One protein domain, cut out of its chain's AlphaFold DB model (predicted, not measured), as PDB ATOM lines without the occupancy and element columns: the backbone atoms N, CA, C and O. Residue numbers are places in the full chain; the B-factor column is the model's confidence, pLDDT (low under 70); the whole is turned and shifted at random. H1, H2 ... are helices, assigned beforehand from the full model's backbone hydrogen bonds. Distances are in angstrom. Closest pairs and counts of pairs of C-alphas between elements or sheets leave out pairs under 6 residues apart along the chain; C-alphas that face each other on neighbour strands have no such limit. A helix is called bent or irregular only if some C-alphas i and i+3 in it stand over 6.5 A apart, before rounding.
ATOM      1  N   PHE A   3     -48.768 -41.914 -10.480       91.56
ATOM      2  CA  PHE A   3     -50.098 -41.542  -9.969       91.56
ATOM      3  C   PHE A   3     -50.768 -42.597  -9.080       91.56
ATOM      4  O   PHE A   3     -51.518 -42.248  -8.179       91.56
ATOM      5  N   ILE A   4     -50.471 -43.884  -9.283       93.44
ATOM      6  CA  ILE A   4     -51.044 -44.961  -8.461       93.44
ATOM      7  C   ILE A   4     -50.656 -44.829  -6.973       93.44
ATOM      8  O   ILE A   4     -51.550 -44.907  -6.137       93.44
ATOM      9  N   PRO A   5     -49.394 -44.539  -6.594       92.56
ATOM     10  CA  PRO A   5     -49.047 -44.275  -5.194       92.56
ATOM     11  C   PRO A   5     -49.756 -43.049  -4.610       92.56
ATOM     12  O   PRO A   5     -50.070 -43.043  -3.428       92.56
ATOM     13  N   GLN A   6     -50.037 -42.029  -5.428       93.00
ATOM     14  CA  GLN A   6     -50.741 -40.820  -4.982       93.00
ATOM     15  C   GLN A   6     -52.215 -41.100  -4.672       93.00
ATOM     16  O   GLN A   6     -52.775 -40.499  -3.759       93.00
ATOM     17  N   TRP A   7     -52.832 -42.056  -5.375       92.88
ATOM     18  CA  TRP A   7     -54.172 -42.536  -5.039       92.88
ATOM     19  C   TRP A   7     -54.214 -43.146  -3.632       92.88
ATOM     20  O   TRP A   7     -55.048 -42.753  -2.819       92.88
ATOM     21  N   PHE A   8     -53.265 -44.031  -3.309       92.31
ATOM     22  CA  PHE A   8     -53.156 -44.624  -1.971       92.31
ATOM     23  C   PHE A   8     -52.782 -43.599  -0.894       92.31
ATOM     24  O   PHE A   8     -53.401 -43.579   0.164       92.31
ATOM     25  N   ALA A   9     -51.835 -42.697  -1.170       92.00
ATOM     26  CA  ALA A   9     -51.453 -41.644  -0.225       92.00
ATOM     27  C   ALA A   9     -52.633 -40.716   0.114       92.00
ATOM     28  O   ALA A   9     -52.789 -40.303   1.265       92.00
ATOM     29  N   GLY A  10     -53.486 -40.421  -0.872       92.75
ATOM     30  CA  GLY A  10     -54.719 -39.662  -0.670       92.75
ATOM     31  C   GLY A  10     -55.737 -40.398   0.204       92.75
ATOM     32  O   GLY A  10     -56.321 -39.780   1.093       92.75
ATOM     33  N   LEU A  11     -55.910 -41.713   0.010       92.69
ATOM     34  CA  LEU A  11     -56.762 -42.549   0.870       92.69
ATOM     35  C   LEU A  11     -56.251 -42.607   2.317       92.69
ATOM     36  O   LEU A  11     -57.049 -42.547   3.249       92.69
ATOM     37  N   ASP A  12     -54.931 -42.625   2.506       91.62
ATOM     38  CA  ASP A  12     -54.275 -42.581   3.822       91.62
ATOM     39  C   ASP A  12     -54.258 -41.171   4.462       91.62
ATOM     40  O   ASP A  12     -53.652 -40.951   5.526       91.62
ATOM     41  N   GLY A  13     -54.928 -40.208   3.820       92.06
ATOM     42  CA  GLY A  13     -55.213 -38.883   4.354       92.06
ATOM     43  C   GLY A  13     -54.149 -37.823   4.077       92.06
ATOM     44  O   GLY A  13     -54.084 -36.851   4.827       92.06
ATOM     45  N   MET A  14     -53.298 -37.981   3.055       93.62
ATOM     46  CA  MET A  14     -52.369 -36.923   2.636       93.62
ATOM     47  C   MET A  14     -53.136 -35.786   1.926       93.62
ATOM     48  O   MET A  14     -53.687 -36.011   0.845       93.62
ATOM     49  N   PRO A  15     -53.187 -34.558   2.486       91.31
ATOM     50  CA  PRO A  15     -53.843 -33.436   1.828       91.31
ATOM     51  C   PRO A  15     -52.979 -32.875   0.688       91.31
ATOM     52  O   PRO A  15     -51.755 -32.998   0.680       91.31
ATOM     53  N   ARG A  16     -53.625 -32.229  -0.287       93.25
ATOM     54  CA  ARG A  16     -52.950 -31.557  -1.412       93.25
ATOM     55  C   ARG A  16     -52.296 -30.236  -0.987       93.25
ATOM     56  O   ARG A  16     -52.736 -29.612  -0.029       93.25
ATOM     57  N   HIS A  17     -51.332 -29.769  -1.785       91.88
ATOM     58  CA  HIS A  17     -50.632 -28.482  -1.613       91.88
ATOM     59  C   HIS A  17     -49.863 -28.362  -0.290       91.88
ATOM     60  O   HIS A  17     -49.875 -27.321   0.362       91.88
ATOM     61  N   ILE A  18     -49.184 -29.438   0.097       90.44
ATOM     62  CA  ILE A  18     -48.345 -29.479   1.288       90.44
ATOM     63  C   ILE A  18     -46.878 -29.533   0.858       90.44
ATOM     64  O   ILE A  18     -46.525 -30.312  -0.025       90.44
ATOM     65  N   ALA A  19     -46.043 -28.697   1.475       89.38
ATOM     66  CA  ALA A  19     -44.610 -28.653   1.193       89.38
ATOM     67  C   ALA A  19     -43.825 -29.779   1.890       89.38
ATOM     68  O   ALA A  19     -42.850 -30.264   1.326       89.38
ATOM     69  N   ASP A  20     -44.258 -30.204   3.082       88.94
ATOM     70  CA  ASP A  20     -43.593 -31.236   3.887       88.94
ATOM     71  C   ASP A  20     -44.597 -32.247   4.467       88.94
ATOM     72  O   ASP A  20     -45.686 -31.877   4.909       88.94
ATOM     73  N   TYR A  21     -44.254 -33.535   4.456       89.69
ATOM     74  CA  TYR A  21     -45.163 -34.636   4.778       89.69
ATOM     75  C   TYR A  21     -44.651 -35.508   5.932       89.69
ATOM     76  O   TYR A  21     -43.458 -35.674   6.160       89.69
ATOM     77  N   ALA A  22     -45.578 -36.143   6.655       91.56
ATOM     78  CA  ALA A  22     -45.229 -37.077   7.724       91.56
ATOM     79  C   ALA A  22     -44.471 -38.309   7.192       91.56
ATOM     80  O   ALA A  22     -44.801 -38.834   6.127       91.56
ATOM     81  N   LEU A  23     -43.536 -38.846   7.989       92.81
ATOM     82  CA  LEU A  23     -42.639 -39.947   7.601       92.81
ATOM     83  C   LEU A  23     -43.367 -41.176   7.018       92.81
ATOM     84  O   LEU A  23     -42.824 -41.844   6.136       92.81
ATOM     85  N   LYS A  24     -44.618 -41.435   7.436       92.06
ATOM     86  CA  LYS A  24     -45.462 -42.525   6.909       92.06
ATOM     87  C   LYS A  24     -45.670 -42.479   5.388       92.06
ATOM     88  O   LYS A  24     -45.828 -43.524   4.770       92.06
ATOM     89  N   PHE A  25     -45.619 -41.298   4.768       91.94
ATOM     90  CA  PHE A  25     -45.851 -41.123   3.330       91.94
ATOM     91  C   PHE A  25     -44.572 -41.182   2.482       91.94
ATOM     92  O   PHE A  25     -44.638 -41.054   1.256       91.94
ATOM     93  N   THR A  26     -43.406 -41.384   3.101       93.06
ATOM     94  CA  THR A  26     -42.104 -41.334   2.415       93.06
ATOM     95  C   THR A  26     -42.003 -42.354   1.287       93.06
ATOM     96  O   THR A  26     -41.595 -42.005   0.184       93.06
ATOM     97  N   ALA A  27     -42.419 -43.600   1.526       92.25
ATOM     98  CA  ALA A  27     -42.312 -44.657   0.522       92.25
ATOM     99  C   ALA A  27     -43.160 -44.352  -0.729       92.25
ATOM    100  O   ALA A  27     -42.685 -44.489  -1.855       92.25
ATOM    101  N   MET A  28     -44.392 -43.873  -0.535       91.31
ATOM    102  CA  MET A  28     -45.307 -43.539  -1.631       91.31
ATOM    103  C   MET A  28     -44.817 -42.328  -2.435       91.31
ATOM    104  O   MET A  28     -44.828 -42.365  -3.668       91.31
ATOM    105  N   ASN A  29     -44.321 -41.287  -1.755       93.06
ATOM    106  CA  ASN A  29     -43.756 -40.105  -2.411       93.06
ATOM    107  C   ASN A  29     -42.445 -40.415  -3.144       93.06
ATOM    108  O   ASN A  29     -42.228 -39.889  -4.236       93.06
ATOM    109  N   LEU A  30     -41.609 -41.316  -2.620       94.25
ATOM    110  CA  LEU A  30     -40.388 -41.754  -3.298       94.25
ATOM    111  C   LEU A  30     -40.708 -42.482  -4.611       94.25
ATOM    112  O   LEU A  30     -40.169 -42.126  -5.659       94.25
ATOM    113  N   ILE A  31     -41.627 -43.455  -4.581       95.00
ATOM    114  CA  ILE A  31     -42.052 -44.187  -5.789       95.00
ATOM    115  C   ILE A  31     -42.674 -43.223  -6.806       95.00
ATOM    116  O   ILE A  31     -42.381 -43.301  -8.003       95.00
ATOM    117  N   SER A  32     -43.505 -42.289  -6.334       94.94
ATOM    118  CA  SER A  32     -44.109 -41.262  -7.181       94.94
ATOM    119  C   SER A  32     -43.048 -40.368  -7.832       94.94
ATOM    120  O   SER A  32     -43.102 -40.149  -9.039       94.94
ATOM    121  N   SER A  33     -42.027 -39.950  -7.078       94.62
ATOM    122  CA  SER A  33     -40.918 -39.124  -7.574       94.62
ATOM    123  C   SER A  33     -40.106 -39.840  -8.652       94.62
ATOM    124  O   SER A  33     -39.876 -39.278  -9.722       94.62
ATOM    125  N   VAL A  34     -39.742 -41.108  -8.429       96.50
ATOM    126  CA  VAL A  34     -39.060 -41.927  -9.448       96.50
ATOM    127  C   VAL A  34     -39.920 -42.038 -10.710       96.50
ATOM    128  O   VAL A  34     -39.428 -41.844 -11.822       96.50
ATOM    129  N   GLY A  35     -41.225 -42.280 -10.556       95.19
ATOM    130  CA  GLY A  35     -42.163 -42.288 -11.677       95.19
ATOM    131  C   GLY A  35     -42.233 -40.948 -12.417       95.19
ATOM    132  O   GLY A  35     -42.314 -40.934 -13.646       95.19
ATOM    133  N   ALA A  36     -42.196 -39.825 -11.697       95.44
ATOM    134  CA  ALA A  36     -42.223 -38.487 -12.279       95.44
ATOM    135  C   ALA A  36     -40.967 -38.205 -13.115       95.44
ATOM    136  O   ALA A  36     -41.086 -37.695 -14.227       95.44
ATOM    137  N   PHE A  37     -39.783 -38.610 -12.644       96.00
ATOM    138  CA  PHE A  37     -38.551 -38.500 -13.431       96.00
ATOM    139  C   PHE A  37     -38.591 -39.358 -14.701       96.00
ATOM    140  O   PHE A  37     -38.202 -38.884 -15.767       96.00
ATOM    141  N   LEU A  38     -39.118 -40.585 -14.622       96.00
ATOM    142  CA  LEU A  38     -39.301 -41.441 -15.802       96.00
ATOM    143  C   LEU A  38     -40.286 -40.834 -16.812       96.00
ATOM    144  O   LEU A  38     -40.042 -40.887 -18.018       96.00
ATOM    145  N   LEU A  39     -41.374 -40.222 -16.335       95.88
ATOM    146  CA  LEU A  39     -42.313 -39.481 -17.182       95.88
ATOM    147  C   LEU A  39     -41.640 -38.256 -17.824       95.88
ATOM    148  O   LEU A  39     -41.851 -37.985 -19.000       95.88
ATOM    149  N   GLY A  40     -40.804 -37.528 -17.081       95.31
ATOM    150  CA  GLY A  40     -40.019 -36.422 -17.631       95.31
ATOM    151  C   GLY A  40     -39.070 -36.885 -18.739       95.31
ATOM    152  O   GLY A  40     -39.000 -36.267 -19.800       95.31
ATOM    153  N   LEU A  41     -38.399 -38.023 -18.542       96.38
ATOM    154  CA  LEU A  41     -37.522 -38.618 -19.550       96.38
ATOM    155  C   LEU A  41     -38.291 -39.055 -20.809       96.38
ATOM    156  O   LEU A  41     -37.783 -38.897 -21.920       96.38
ATOM    157  N   SER A  42     -39.524 -39.553 -20.672       96.19
ATOM    158  CA  SER A  42     -40.337 -39.933 -21.836       96.19
ATOM    159  C   SER A  42     -40.737 -38.732 -22.702       96.19
ATOM    160  O   SER A  42     -40.849 -38.877 -23.919       96.19
ATOM    161  N   GLN A  43     -40.858 -37.532 -22.123       96.50
ATOM    162  CA  GLN A  43     -41.068 -36.304 -22.900       96.50
ATOM    163  C   GLN A  43     -39.854 -35.960 -23.773       96.50
ATOM    164  O   GLN A  43     -40.016 -35.548 -24.920       96.50
ATOM    165  N   LEU A  44     -38.631 -36.192 -23.283       96.38
ATOM    166  CA  LEU A  44     -37.425 -36.017 -24.102       96.38
ATOM    167  C   LEU A  44     -37.400 -37.003 -25.277       96.38
ATOM    168  O   LEU A  44     -37.046 -36.627 -26.396       96.38
ATOM    169  N   LEU A  45     -37.835 -38.246 -25.044       96.44
ATOM    170  CA  LEU A  45     -37.983 -39.240 -26.106       96.44
ATOM    171  C   LEU A  45     -39.022 -38.803 -27.152       96.44
ATOM    172  O   LEU A  45     -38.767 -38.946 -28.347       96.44
ATOM    173  N   LEU A  46     -40.155 -38.234 -26.728       97.06
ATOM    174  CA  LEU A  46     -41.172 -37.692 -27.635       97.06
ATOM    175  C   LEU A  46     -40.581 -36.613 -28.550       97.06
ATOM    176  O   LEU A  46     -40.725 -36.700 -29.770       97.06
ATOM    177  N   VAL A  47     -39.866 -35.636 -27.982       97.19
ATOM    178  CA  VAL A  47     -39.207 -34.571 -28.760       97.19
ATOM    179  C   VAL A  47     -38.213 -35.166 -29.753       97.19
ATOM    180  O   VAL A  47     -38.210 -34.791 -30.926       97.19
ATOM    181  N   TYR A  48     -37.404 -36.133 -29.318       96.25
ATOM    182  CA  TYR A  48     -36.465 -36.820 -30.196       96.25
ATOM    183  C   TYR A  48     -37.164 -37.522 -31.372       96.25
ATOM    184  O   TYR A  48     -36.723 -37.376 -32.514       96.25
ATOM    185  N   ILE A  49     -38.264 -38.239 -31.124       95.50
ATOM    186  CA  ILE A  49     -39.037 -38.924 -32.171       95.50
ATOM    187  C   ILE A  49     -39.611 -37.910 -33.164       95.50
ATOM    188  O   ILE A  49     -39.439 -38.087 -34.368       95.50
ATOM    189  N   VAL A  50     -40.218 -36.821 -32.682       95.19
ATOM    190  CA  VAL A  50     -40.778 -35.763 -33.539       95.19
ATOM    191  C   VAL A  50     -39.695 -35.144 -34.422       95.19
ATOM    192  O   VAL A  50     -39.874 -35.039 -35.635       95.19
ATOM    193  N   VAL A  51     -38.542 -34.793 -33.845       95.88
ATOM    194  CA  VAL A  51     -37.410 -34.227 -34.596       95.88
ATOM    195  C   VAL A  51     -36.878 -35.224 -35.626       95.88
ATOM    196  O   VAL A  51     -36.574 -34.837 -36.755       95.88
ATOM    197  N   LYS A  52     -36.779 -36.508 -35.271       94.31
ATOM    198  CA  LYS A  52     -36.339 -37.559 -36.193       94.31
ATOM    199  C   LYS A  52     -37.305 -37.704 -37.372       94.31
ATOM    200  O   LYS A  52     -36.842 -37.694 -38.506       94.31
ATOM    201  N   CYS A  53     -38.612 -37.769 -37.113       91.00
ATOM    202  CA  CYS A  53     -39.649 -37.863 -38.146       91.00
ATOM    203  C   CYS A  53     -39.697 -36.620 -39.048       91.00
ATOM    204  O   CYS A  53     -39.883 -36.747 -40.253       91.00
ATOM    205  N   ALA A  54     -39.489 -35.425 -38.488       90.44
ATOM    206  CA  ALA A  54     -39.462 -34.185 -39.263       90.44
ATOM    207  C   ALA A  54     -38.224 -34.075 -40.171       90.44
ATOM    208  O   ALA A  54     -38.298 -33.501 -41.255       90.44
ATOM    209  N   ARG A  55     -37.078 -34.621 -39.741       91.38
ATOM    210  CA  ARG A  55     -35.820 -34.586 -40.509       91.38
ATOM    211  C   ARG A  55     -35.735 -35.659 -41.593       91.38
ATOM    212  O   ARG A  55     -34.905 -35.526 -42.489       91.38
ATOM    213  N   GLY A  56     -36.552 -36.708 -41.527       84.44
ATOM    214  CA  GLY A  56     -36.602 -37.729 -42.566       84.44
ATOM    215  C   GLY A  56     -37.361 -38.992 -42.169       84.44
ATOM    216  O   GLY A  56     -37.783 -39.175 -41.032       84.44
ATOM    217  N   GLY A  57     -37.512 -39.887 -43.140       84.19
ATOM    218  CA  GLY A  57     -38.213 -41.157 -42.993       84.19
ATOM    219  C   GLY A  57     -38.978 -41.527 -44.266       84.19
ATOM    220  O   GLY A  57     -39.029 -40.728 -45.208       84.19
ATOM    221  N   PRO A  58     -39.561 -42.735 -44.320       82.69
ATOM    222  CA  PRO A  58     -40.489 -43.107 -45.379       82.69
ATOM    223  C   PRO A  58     -41.657 -42.120 -45.424       82.69
ATOM    224  O   PRO A  58     -42.202 -41.749 -44.382       82.69
TER     225      PRO A  58
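Overview. This is residues 3 to 58 of the 91 residues of the protein "COX1 domain-containing protein" of Gallionellales bacterium RBG_16_56_9 (UniProt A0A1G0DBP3). A short helix, H1, packs on the first part of one long helix, H2, and a wide loop joins the two, making a lopsided helical hairpin. The rest of H2 runs on alone as a long arm, and residues 37 to 58 stick out. The printed part has 56 residues with two named helices, H1 then H2, and no named strand; the class is all helix. It is extended, a rod of 52 by 18 by 18 A, with a radius of gyration of the C-alphas of 17.1 A.

Arrangement. H1, residues 4 to 11, and H2, residues 23 to 55, form a helical hairpin. H1 touches H2 at residues 25 to 32 of H2 alone; the closest C-alphas, those of Pro 5 and Met 28, are 5.2 A apart. They run opposite ways at a steep tilt of 36 degrees, only just past shallow. Every O i to N i+4 pair is within hydrogen-bond range in H1, and 26 of 29 are in H2.

Along the chain. H1 begins at C-alpha 4, (-51.044, -44.961, -8.461). H2 is 48.9 A long and ends at C-alpha 55, (-35.820, -34.586, -40.509). It has a kink of 27 degrees near residue 30 and is irregular, with C-alphas 24 and 27 being 7.4 A apart.

Size, cuts and confidence. The C-alphas farthest apart, those of Ala 22 and Pro 58, are 53.7 A apart. The link from H1 to H2 is long, 11 residues, of which 15 to 20 stand free. The printed part has no cut, and no printed residue is under 70 in pLDDT.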